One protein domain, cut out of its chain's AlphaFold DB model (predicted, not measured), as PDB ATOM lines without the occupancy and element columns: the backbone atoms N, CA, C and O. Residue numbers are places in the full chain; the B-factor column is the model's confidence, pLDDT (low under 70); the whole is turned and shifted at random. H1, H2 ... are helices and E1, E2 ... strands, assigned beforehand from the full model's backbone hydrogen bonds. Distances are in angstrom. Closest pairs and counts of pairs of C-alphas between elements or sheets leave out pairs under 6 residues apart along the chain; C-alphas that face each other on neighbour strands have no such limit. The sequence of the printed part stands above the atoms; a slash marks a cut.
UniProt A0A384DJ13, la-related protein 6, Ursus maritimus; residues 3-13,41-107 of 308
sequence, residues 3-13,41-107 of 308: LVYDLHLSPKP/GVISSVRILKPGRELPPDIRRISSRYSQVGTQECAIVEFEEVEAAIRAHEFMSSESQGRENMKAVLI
ATOM      1  N   LEU A   3     -12.156  46.499  39.728       91.00
ATOM      2  CA  LEU A   3     -11.341  46.113  40.868       91.00
ATOM      3  C   LEU A   3     -12.097  46.510  42.121       91.00
ATOM      4  O   LEU A   3     -12.431  47.677  42.294       91.00
ATOM      5  N   VAL A   4     -12.314  45.551  42.997       90.44
ATOM      6  CA  VAL A   4     -13.073  45.716  44.222       90.44
ATOM      7  C   VAL A   4     -12.157  45.421  45.408       90.44
ATOM      8  O   VAL A   4     -11.453  44.413  45.403       90.44
ATOM      9  N   TYR A   5     -12.116  46.306  46.397       87.38
ATOM     10  CA  TYR A   5     -11.292  46.186  47.604       87.38
ATOM     11  C   TYR A   5     -12.121  46.498  48.856       87.38
ATOM     12  O   TYR A   5     -13.289  46.871  48.747       87.38
ATOM     13  N   ASP A   6     -11.539  46.286  50.040       85.12
ATOM     14  CA  ASP A   6     -12.238  46.391  51.331       85.12
ATOM     15  C   ASP A   6     -13.392  45.372  51.491       85.12
ATOM     16  O   ASP A   6     -14.403  45.629  52.142       85.12
ATOM     17  N   LEU A   7     -13.214  44.161  50.939       79.88
ATOM     18  CA  LEU A   7     -14.210  43.070  50.940       79.88
ATOM     19  C   LEU A   7     -14.662  42.628  52.351       79.88
ATOM     20  O   LEU A   7     -15.732  42.042  52.503       79.88
ATOM     21  N   HIS A   8     -13.854  42.895  53.382       69.44
ATOM     22  CA  HIS A   8     -14.131  42.524  54.776       69.44
ATOM     23  C   HIS A   8     -14.934  43.561  55.563       69.44
ATOM     24  O   HIS A   8     -15.430  43.242  56.643       69.44
ATOM     25  N   LEU A   9     -15.035  44.795  55.060       63.66
ATOM     26  CA  LEU A   9     -15.674  45.894  55.782       63.66
ATOM     27  C   LEU A   9     -17.192  45.933  55.585       63.66
ATOM     28  O   LEU A   9     -17.846  46.806  56.139       63.66
ATOM     29  N   SER A  10     -17.787  44.980  54.861       52.91
ATOM     30  CA  SER A  10     -19.241  44.931  54.713       52.91
ATOM     31  C   SER A  10     -19.927  44.769  56.086       52.91
ATOM     32  O   SER A  10     -19.725  43.770  56.797       52.91
ATOM     33  N   PRO A  11     -20.756  45.747  56.502       51.34
ATOM     34  CA  PRO A  11     -21.457  45.665  57.764       51.34
ATOM     35  C   PRO A  11     -22.664  44.738  57.576       51.34
ATOM     36  O   PRO A  11     -23.721  45.184  57.142       51.34
ATOM     37  N   LYS A  12     -22.514  43.475  58.017       47.44
ATOM     38  CA  LYS A  12     -23.580  42.534  58.463       47.44
ATOM     39  C   LYS A  12     -24.082  41.492  57.428       47.44
ATOM     40  O   LYS A  12     -24.387  41.876  56.308       47.44
ATOM     41  N   PRO A  13     -24.263  40.190  57.790       47.59
ATOM     42  CA  PRO A  13     -23.982  39.482  59.044       47.59
ATOM     43  C   PRO A  13     -22.953  38.349  58.823       47.59
ATOM     44  O   PRO A  13     -23.310  37.183  58.673       47.59
ATOM     45  N   GLY A  41     -25.557  43.738  35.180       91.50
ATOM     46  CA  GLY A  41     -25.322  43.034  33.923       91.50
ATOM     47  C   GLY A  41     -24.682  41.658  34.107       91.50
ATOM     48  O   GLY A  41     -24.364  41.236  35.220       91.50
ATOM     49  N   VAL A  42     -24.475  40.963  32.986       93.81
ATOM     50  CA  VAL A  42     -23.889  39.616  32.965       93.81
ATOM     51  C   VAL A  42     -22.405  39.674  33.328       93.81
ATOM     52  O   VAL A  42     -21.615  40.428  32.747       93.81
ATOM     53  N   ILE A  43     -22.025  38.857  34.309       94.50
ATOM     54  CA  ILE A  43     -20.651  38.739  34.791       94.50
ATOM     55  C   ILE A  43     -19.950  37.642  33.987       94.50
ATOM     56  O   ILE A  43     -20.359  36.486  34.007       94.50
ATOM     57  N   SER A  44     -18.870  38.005  33.303       94.12
ATOM     58  CA  SER A  44     -18.023  37.088  32.541       94.12
ATOM     59  C   SER A  44     -17.116  36.264  33.456       94.12
ATOM     60  O   SER A  44     -17.019  35.047  33.311       94.12
ATOM     61  N   SER A  45     -16.444  36.907  34.416       90.69
ATOM     62  CA  SER A  45     -15.584  36.204  35.368       90.69
ATOM     63  C   SER A  45     -15.410  36.973  36.678       90.69
ATOM     64  O   SER A  45     -15.449  38.204  36.708       90.69
ATOM     65  N   VAL A  46     -15.197  36.246  37.779       91.25
ATOM     66  CA  VAL A  46     -14.851  36.830  39.084       91.25
ATOM     67  C   VAL A  46     -13.603  36.150  39.636       91.25
ATOM     68  O   VAL A  46     -13.524  34.923  39.699       91.25
ATOM     69  N   ARG A  47     -12.611  36.941  40.054       89.75
ATOM     70  CA  ARG A  47     -11.333  36.448  40.590       89.75
ATOM     71  C   ARG A  47     -11.006  37.095  41.926       89.75
ATOM     72  O   ARG A  47     -10.829  38.306  41.989       89.75
ATOM     73  N   ILE A  48     -10.860  36.286  42.972       89.12
ATOM     74  CA  ILE A  48     -10.508  36.758  44.319       89.12
ATOM     75  C   ILE A  48      -8.992  36.651  44.520       89.12
ATOM     76  O   ILE A  48      -8.388  35.598  44.312       89.12
ATOM     77  N   LEU A  49      -8.384  37.759  44.926       86.12
ATOM     78  CA  LEU A  49      -6.958  37.952  45.147       86.12
ATOM     79  C   LEU A  49      -6.702  38.070  46.645       86.12
ATOM     80  O   LEU A  49      -7.171  39.003  47.294       86.12
ATOM     81  N   LYS A  50      -5.932  37.126  47.187       85.50
ATOM     82  CA  LYS A  50      -5.525  37.158  48.596       85.50
ATOM     83  C   LYS A  50      -4.270  38.016  48.780       85.50
ATOM     84  O   LYS A  50      -3.401  37.989  47.901       85.50
ATOM     85  N   PRO A  51      -4.133  38.711  49.922       84.75
ATOM     86  CA  PRO A  51      -2.936  39.474  50.240       84.75
ATOM     87  C   PRO A  51      -1.713  38.553  50.297       84.75
ATOM     88  O   PRO A  51      -1.810  37.380  50.666       84.75
ATOM     89  N   GLY A  52      -0.556  39.074  49.887       75.25
ATOM     90  CA  GLY A  52       0.718  38.347  49.910       75.25
ATOM     91  C   GLY A  52       0.843  37.170  48.932       75.25
ATOM     92  O   GLY A  52       1.881  36.511  48.923       75.25
ATOM     93  N   ARG A  53      -0.169  36.883  48.098       77.38
ATOM     94  CA  ARG A  53      -0.046  35.898  47.011       77.38
ATOM     95  C   ARG A  53       0.526  36.529  45.749       77.38
ATOM     96  O   ARG A  53       0.291  37.701  45.461       77.38
ATOM     97  N   GLU A  54       1.258  35.726  44.979       73.00
ATOM     98  CA  GLU A  54       1.808  36.170  43.703       73.00
ATOM     99  C   GLU A  54       0.673  36.484  42.718       73.00
ATOM    100  O   GLU A  54      -0.190  35.651  42.431       73.00
ATOM    101  N   LEU A  55       0.650  37.731  42.246       80.25
ATOM    102  CA  LEU A  55      -0.402  38.245  41.381       80.25
ATOM    103  C   LEU A  55      -0.130  37.837  39.916       80.25
ATOM    104  O   LEU A  55       1.012  37.924  39.458       80.25
ATOM    105  N   PRO A  56      -1.159  37.467  39.136       79.12
ATOM    106  CA  PRO A  56      -1.059  37.306  37.685       79.12
ATOM    107  C   PRO A  56      -0.470  38.550  36.991       79.12
ATOM    108  O   PRO A  56      -0.678  39.667  37.470       79.12
ATOM    109  N   PRO A  57       0.217  38.414  35.839       74.25
ATOM    110  CA  PRO A  57       0.931  39.515  35.177       74.25
ATOM    111  C   PRO A  57       0.042  40.723  34.832       74.25
ATOM    112  O   PRO A  57       0.493  41.867  34.901       74.25
ATOM    113  N   ASP A  58      -1.236  40.501  34.528       77.00
ATOM    114  CA  ASP A  58      -2.196  41.582  34.275       77.00
ATOM    115  C   ASP A  58      -2.526  42.386  35.531       77.00
ATOM    116  O   ASP A  58      -2.672  43.607  35.483       77.00
ATOM    117  N   ILE A  59      -2.559  41.698  36.669       80.75
ATOM    118  CA  ILE A  59      -2.897  42.252  37.977       80.75
ATOM    119  C   ILE A  59      -1.667  42.929  38.595       80.75
ATOM    120  O   ILE A  59      -1.767  43.995  39.195       80.75
ATOM    121  N   ARG A  60      -0.468  42.390  38.351       81.25
ATOM    122  CA  ARG A  60       0.808  43.017  38.735       81.25
ATOM    123  C   ARG A  60       1.003  44.399  38.119       81.25
ATOM    124  O   ARG A  60       1.600  45.272  38.737       81.25
ATOM    125  N   ARG A  61       0.510  44.620  36.896       81.06
ATOM    126  CA  ARG A  61       0.582  45.947  36.262       81.06
ATOM    127  C   ARG A  61      -0.302  46.968  36.971       81.06
ATOM    128  O   ARG A  61       0.091  48.124  37.099       81.06
ATOM    129  N   ILE A  62      -1.479  46.555  37.438       79.81
ATOM    130  CA  ILE A  62      -2.400  47.441  38.161       79.81
ATOM    131  C   ILE A  62      -2.042  47.581  39.644       79.81
ATOM    132  O   ILE A  62      -2.338  48.629  40.204       79.81
ATOM    133  N   SER A  63      -1.340  46.624  40.263       79.56
ATOM    134  CA  SER A  63      -0.901  46.746  41.665       79.56
ATOM    135  C   SER A  63       0.098  47.878  41.890       79.56
ATOM    136  O   SER A  63       0.162  48.446  42.971       79.56
ATOM    137  N   SER A  64       0.834  48.279  40.849       78.44
ATOM    138  CA  SER A  64       1.644  49.500  40.896       78.44
ATOM    139  C   SER A  64       0.801  50.779  40.952       78.44
ATOM    140  O   SER A  64       1.307  51.802  41.405       78.44
ATOM    141  N   ARG A  65      -0.437  50.759  40.439       81.75
ATOM    142  CA  ARG A  65      -1.344  51.921  40.423       81.75
ATOM    143  C   ARG A  65      -2.304  51.938  41.608       81.75
ATOM    144  O   ARG A  65      -2.712  53.014  42.025       81.75
ATOM    145  N   TYR A  66      -2.632  50.766  42.138       81.88
ATOM    146  CA  TYR A  66      -3.518  50.580  43.279       81.88
ATOM    147  C   TYR A  66      -2.761  49.805  44.357       81.88
ATOM    148  O   TYR A  66      -2.630  48.584  44.270       81.88
ATOM    149  N   SER A  67      -2.247  50.519  45.362       76.44
ATOM    150  CA  SER A  67      -1.461  49.953  46.472       76.44
ATOM    151  C   SER A  67      -2.246  48.956  47.334       76.44
ATOM    152  O   SER A  67      -1.652  48.157  48.061       76.44
ATOM    153  N   GLN A  68      -3.573  48.980  47.230       80.12
ATOM    154  CA  GLN A  68      -4.494  48.035  47.856       80.12
ATOM    155  C   GLN A  68      -4.311  46.610  47.305       80.12
ATOM    156  O   GLN A  68      -4.477  45.624  48.023       80.12
ATOM    157  N   VAL A  69      -3.911  46.482  46.035       76.31
ATOM    158  CA  VAL A  69      -3.765  45.188  45.364       76.31
ATOM    159  C   VAL A  69      -2.502  44.487  45.866       76.31
ATOM    160  O   VAL A  69      -1.384  44.854  45.511       76.31
ATOM    161  N   GLY A  70      -2.688  43.442  46.675       71.88
ATOM    162  CA  GLY A  70      -1.615  42.609  47.234       71.88
ATOM    163  C   GLY A  70      -1.324  42.863  48.715       71.88
ATOM    164  O   GLY A  70      -0.752  41.988  49.366       71.88
ATOM    165  N   THR A  71      -1.762  44.001  49.259       79.50
ATOM    166  CA  THR A  71      -1.732  44.292  50.703       79.50
ATOM    167  C   THR A  71      -3.017  43.848  51.398       79.50
ATOM    168  O   THR A  71      -2.964  43.390  52.536       79.50
ATOM    169  N   GLN A  72      -4.150  43.918  50.699       81.88
ATOM    170  CA  GLN A  72      -5.472  43.532  51.193       81.88
ATOM    171  C   GLN A  72      -6.133  42.482  50.285       81.88
ATOM    172  O   GLN A  72      -5.639  42.182  49.192       81.88
ATOM    173  N   GLU A  73      -7.247  41.904  50.744       84.31
ATOM    174  CA  GLU A  73      -8.100  41.059  49.904       84.31
ATOM    175  C   GLU A  73      -8.831  41.923  48.869       84.31
ATOM    176  O   GLU A  73      -9.552  42.863  49.206       84.31
ATOM    177  N   CYS A  74      -8.626  41.609  47.591       88.38
ATOM    178  CA  CYS A  74      -9.256  42.298  46.469       88.38
ATOM    179  C   CYS A  74      -9.979  41.291  45.576       88.38
ATOM    180  O   CYS A  74      -9.610  40.122  45.517       88.38
ATOM    181  N   ALA A  75     -10.972  41.739  44.821       91.12
ATOM    182  CA  ALA A  75     -11.647  40.943  43.808       91.12
ATOM    183  C   ALA A  75     -11.649  41.681  42.471       91.12
ATOM    184  O   ALA A  75     -11.746  42.903  42.413       91.12
ATOM    185  N   ILE A  76     -11.532  40.934  41.382       90.88
ATOM    186  CA  ILE A  76     -11.709  41.443  40.028       90.88
ATOM    187  C   ILE A  76     -13.020  40.893  39.500       90.88
ATOM    188  O   ILE A  76     -13.208  39.678  39.491       90.88
ATOM    189  N   VAL A  77     -13.886  41.791  39.044       92.56
ATOM    190  CA  VAL A  77     -15.161  41.471  38.410       92.56
ATOM    191  C   VAL A  77     -15.085  41.897  36.947       92.56
ATOM    192  O   VAL A  77     -14.867  43.065  36.611       92.56
ATOM    193  N   GLU A  78     -15.208  40.929  36.053       92.06
ATOM    194  CA  GLU A  78     -15.196  41.120  34.610       92.06
ATOM    195  C   GLU A  78     -16.630  40.970  34.115       92.06
ATOM    196  O   GLU A  78     -17.250  39.934  34.327       92.06
ATOM    197  N   PHE A  79     -17.161  42.013  33.485       93.88
ATOM    198  CA  PHE A  79     -18.496  42.011  32.893       93.88
ATOM    199  C   PHE A  79     -18.393  41.727  31.402       93.88
ATOM    200  O   PHE A  79     -17.380  42.063  30.782       93.88
ATOM    201  N   GLU A  80     -19.444  41.136  30.846       94.06
ATOM    202  CA  GLU A  80     -19.594  40.987  29.399       94.06
ATOM    203  C   GLU A  80     -19.766  42.357  28.727       94.06
ATOM    204  O   GLU A  80     -19.083  42.676  27.754       94.06
ATOM    205  N   GLU A  81     -20.595  43.217  29.321       91.62
ATOM    206  CA  GLU A  81     -20.825  44.582  28.854       91.62
ATOM    207  C   GLU A  81     -19.954  45.607  29.588       91.62
ATOM    208  O   GLU A  81     -19.789  45.586  30.812       91.62
ATOM    209  N   VAL A  82     -19.441  46.587  28.838       90.94
ATOM    210  CA  VAL A  82     -18.702  47.722  29.416       90.94
ATOM    211  C   VAL A  82     -19.642  48.652  30.184       90.94
ATOM    212  O   VAL A  82     -19.276  49.154  31.244       90.94
ATOM    213  N   GLU A  83     -20.860  48.846  29.682       91.56
ATOM    214  CA  GLU A  83     -21.887  49.699  30.289       91.56
ATOM    215  C   GLU A  83     -22.308  49.181  31.666       91.56
ATOM    216  O   GLU A  83     -22.381  49.957  32.618       91.56
ATOM    217  N   ALA A  84     -22.482  47.863  31.805       93.31
ATOM    218  CA  ALA A  84     -22.746  47.220  33.089       93.31
ATOM    219  C   ALA A  84     -21.656  47.535  34.126       93.31
ATOM    220  O   ALA A  84     -21.962  47.858  35.273       93.31
ATOM    221  N   ALA A  85     -20.384  47.517  33.713       91.75
ATOM    222  CA  ALA A  85     -19.271  47.839  34.599       91.75
ATOM    223  C   ALA A  85     -19.253  49.318  35.026       91.75
ATOM    224  O   ALA A  85     -18.863  49.621  36.151       91.75
ATOM    225  N   ILE A  86     -19.666  50.239  34.150       91.44
ATOM    226  CA  ILE A  86     -19.762  51.669  34.480       91.44
ATOM    227  C   ILE A  86     -20.895  51.894  35.487       91.44
ATOM    228  O   ILE A  86     -20.652  52.472  36.544       91.44
ATOM    229  N   ARG A  87     -22.090  51.345  35.227       92.25
ATOM    230  CA  ARG A  87     -23.239  51.438  36.145       92.25
ATOM    231  C   ARG A  87     -22.914  50.877  37.530       92.25
ATOM    232  O   ARG A  87     -23.185  51.512  38.544       92.25
ATOM    233  N   ALA A  88     -22.274  49.709  37.571       92.00
ATOM    234  CA  ALA A  88     -21.830  49.083  38.811       92.00
ATOM    235  C   ALA A  88     -20.809  49.943  39.577       92.00
ATOM    236  O   ALA A  88     -20.866  50.041  40.800       92.00
ATOM    237  N   HIS A  89     -19.870  50.579  38.871       91.06
ATOM    238  CA  HIS A  89     -18.893  51.480  39.479       91.06
ATOM    239  C   HIS A  89     -19.553  52.718  40.090       91.06
ATOM    240  O   HIS A  89     -19.212  53.106  41.206       91.06
ATOM    241  N   GLU A  90     -20.490  53.335  39.372       90.56
ATOM    242  CA  GLU A  90     -21.237  54.505  39.842       90.56
ATOM    243  C   GLU A  90     -22.077  54.172  41.075       90.56
ATOM    244  O   GLU A  90     -22.014  54.897  42.067       90.56
ATOM    245  N   PHE A  91     -22.772  53.030  41.059       88.25
ATOM    246  CA  PHE A  91     -23.548  52.550  42.200       88.25
ATOM    247  C   PHE A  91     -22.676  52.380  43.452       88.25
ATOM    248  O   PHE A  91     -22.971  52.938  44.507       88.25
ATOM    249  N   MET A  92     -21.541  51.690  43.314       85.44
ATOM    250  CA  MET A  92     -20.586  51.489  44.409       85.44
ATOM    251  C   MET A  92     -19.942  52.798  44.888       85.44
ATOM    252  O   MET A  92     -19.663  52.970  46.076       85.44
ATOM    253  N   SER A  93     -19.699  53.742  43.978       83.56
ATOM    254  CA  SER A  93     -19.141  55.057  44.318       83.56
ATOM    255  C   SER A  93     -20.137  55.895  45.120       83.56
ATOM    256  O   SER A  93     -19.749  56.540  46.090       83.56
ATOM    257  N   SER A  94     -21.424  55.838  44.762       79.94
ATOM    258  CA  SER A  94     -22.494  56.525  45.486       79.94
ATOM    259  C   SER A  94     -22.745  55.912  46.864       79.94
ATOM    260  O   SER A  94     -22.994  56.641  47.821       79.94
ATOM    261  N   GLU A  95     -22.683  54.584  46.986       74.06
ATOM    262  CA  GLU A  95     -22.910  53.897  48.260       74.06
ATOM    263  C   GLU A  95     -21.750  54.133  49.245       74.06
ATOM    264  O   GLU A  95     -21.951  54.177  50.459       74.06
ATOM    265  N   SER A  96     -20.523  54.302  48.742       66.50
ATOM    266  CA  SER A  96     -19.310  54.411  49.572       66.50
ATOM    267  C   SER A  96     -18.983  55.794  50.114       66.50
ATOM    268  O   SER A  96     -18.005  55.981  50.840       66.50
ATOM    269  N   GLN A  97     -19.842  56.771  49.839       59.16
ATOM    270  CA  GLN A  97     -19.599  58.163  50.188       59.16
ATOM    271  C   GLN A  97     -19.773  58.476  51.689       59.16
ATOM    272  O   GLN A  97     -19.417  59.569  52.122       59.16
ATOM    273  N   GLY A  98     -20.283  57.538  52.504       55.28
ATOM    274  CA  GLY A  98     -20.587  57.800  53.921       55.28
ATOM    275  C   GLY A  98     -20.385  56.652  54.913       55.28
ATOM    276  O   GLY A  98     -20.595  56.866  56.107       55.28
ATOM    277  N   ARG A  99     -19.995  55.447  54.479       55.59
ATOM    278  CA  ARG A  99     -19.741  54.303  55.373       55.59
ATOM    279  C   ARG A  99     -18.525  53.507  54.913       55.59
ATOM    280  O   ARG A  99     -18.127  53.570  53.761       55.59
ATOM    281  N   GLU A 100     -17.923  52.780  55.842       61.44
ATOM    282  CA  GLU A 100     -16.908  51.760  55.573       61.44
ATOM    283  C   GLU A 100     -17.601  50.586  54.868       61.44
ATOM    284  O   GLU A 100     -18.149  49.686  55.493       61.44
ATOM    285  N   ASN A 101     -17.680  50.653  53.548       73.56
ATOM    286  CA  ASN A 101     -18.173  49.594  52.681       73.56
ATOM    287  C   ASN A 101     -17.155  49.328  51.572       73.56
ATOM    288  O   ASN A 101     -16.173  50.050  51.380       73.56
ATOM    289  N   MET A 102     -17.384  48.219  50.882       84.50
ATOM    290  CA  MET A 102     -16.566  47.759  49.775       84.50
ATOM    291  C   MET A 102     -16.426  48.862  48.716       84.50
ATOM    292  O   MET A 102     -17.396  49.534  48.378       84.50
ATOM    293  N   LYS A 103     -15.226  49.043  48.167       86.88
ATOM    294  CA  LYS A 103     -14.945  50.080  47.164       86.88
ATOM    295  C   LYS A 103     -14.637  49.449  45.822       86.88
ATOM    296  O   LYS A 103     -13.903  48.466  45.757       86.88
ATOM    297  N   ALA A 104     -15.166  50.029  44.747       89.12
ATOM    298  CA  ALA A 104     -14.952  49.554  43.384       89.12
ATOM    299  C   ALA A 104     -14.266  50.625  42.526       89.12
ATOM    300  O   ALA A 104     -14.570  51.806  42.638       89.12
ATOM    301  N   VAL A 105     -13.339  50.210  41.664       89.88
ATOM    302  CA  VAL A 105     -12.599  51.072  40.735       89.88
ATOM    303  C   VAL A 105     -12.542  50.415  39.365       89.88
ATOM    304  O   VAL A 105     -12.210  49.237  39.234       89.88
ATOM    305  N   LEU A 106     -12.831  51.181  38.318       90.25
ATOM    306  CA  LEU A 106     -12.770  50.685  36.950       90.25
ATOM    307  C   LEU A 106     -11.310  50.417  36.526       90.25
ATOM    308  O   LEU A 106     -10.444  51.287  36.610       90.25
ATOM    309  N   ILE A 107     -11.030  49.202  36.050       86.50
ATOM    310  CA  ILE A 107      -9.700  48.751  35.614       86.50
ATOM    311  C   ILE A 107      -9.743  48.124  34.213       86.50
ATOM    312  O   ILE A 107     -10.794  47.757  33.686       86.50
TER     313      ILE A 107
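AT A GLANCE: This is residues 3 to 13 and 41 to 107 of the 308 residues of the protein "la-related protein 6" of Ursus maritimus (UniProt A0A384DJ13). A twisted four-stranded antiparallel sheet, in the order E2, E3, E1, E4, has one long helix, H2, packed on one face towards the E4 edge. The short helix H1 lies off the sheet, in the stretch that loops out between E2 and E3. The printed part has 78 residues, in the order E1, E2, H1, E3, H2, E4, of mixed class. It is compact, with a radius of gyration of the C-alphas of 12.6 A and spans of 30 by 28 by 23 A.

HOW THE PARTS SIT: Inner strand E3, residues 74 to 79, is antiparallel to edge strand E2, residues 43 to 49, with N 47 and O 76 2.9 A apart. On its other side is E1, residues 3 to 5, also antiparallel, with N 4 and O 75 at 2.8 A. Edge strand E4, residues 103 to 106, is antiparallel to E1, with N 5 and O 103 at 2.9 A. H2, residues 82 to 95, is on the sheet at a height of 8.2 A, forming two layers, helix over sheet. It lies over E4 and, only just, E1, with 3 of its C-alphas on E1. It runs slantwise to the strands, only just, at 30.2 degrees to E4 on the local plane. Its closest C-alphas to E4 are His 89 and Ala 104, 5.9 A. E3, H2 and E4 form a split strand-helix-strand unit, with E1 between the two strands and a right-handed crossover. H1, residues 57 to 63, is only just not on the sheet, with 4 pairs of C-alphas within 10 A, and is apart from H2. Every O i to N i+4 pair is within hydrogen-bond range in H2, and 2 of 3 in H1.

IN THESE COORDINATES: E1 begins at C-alpha 3 (-11.341, 46.113, 40.868). E2 is 17.2 A long, E3 16.4 A and H2 20.3 A. E4 ends at C-alpha 106 (-12.770, 50.685, 36.950).

THE WHOLE: Residues 14 to 40 are not printed; C-alphas 13 and 41 are 25.4 A apart across this cut. Of the links printed whole, E3 to H2 is tight and the others are short. The model's pLDDT is under 70 at residues 8 to 13 and 96 to 100.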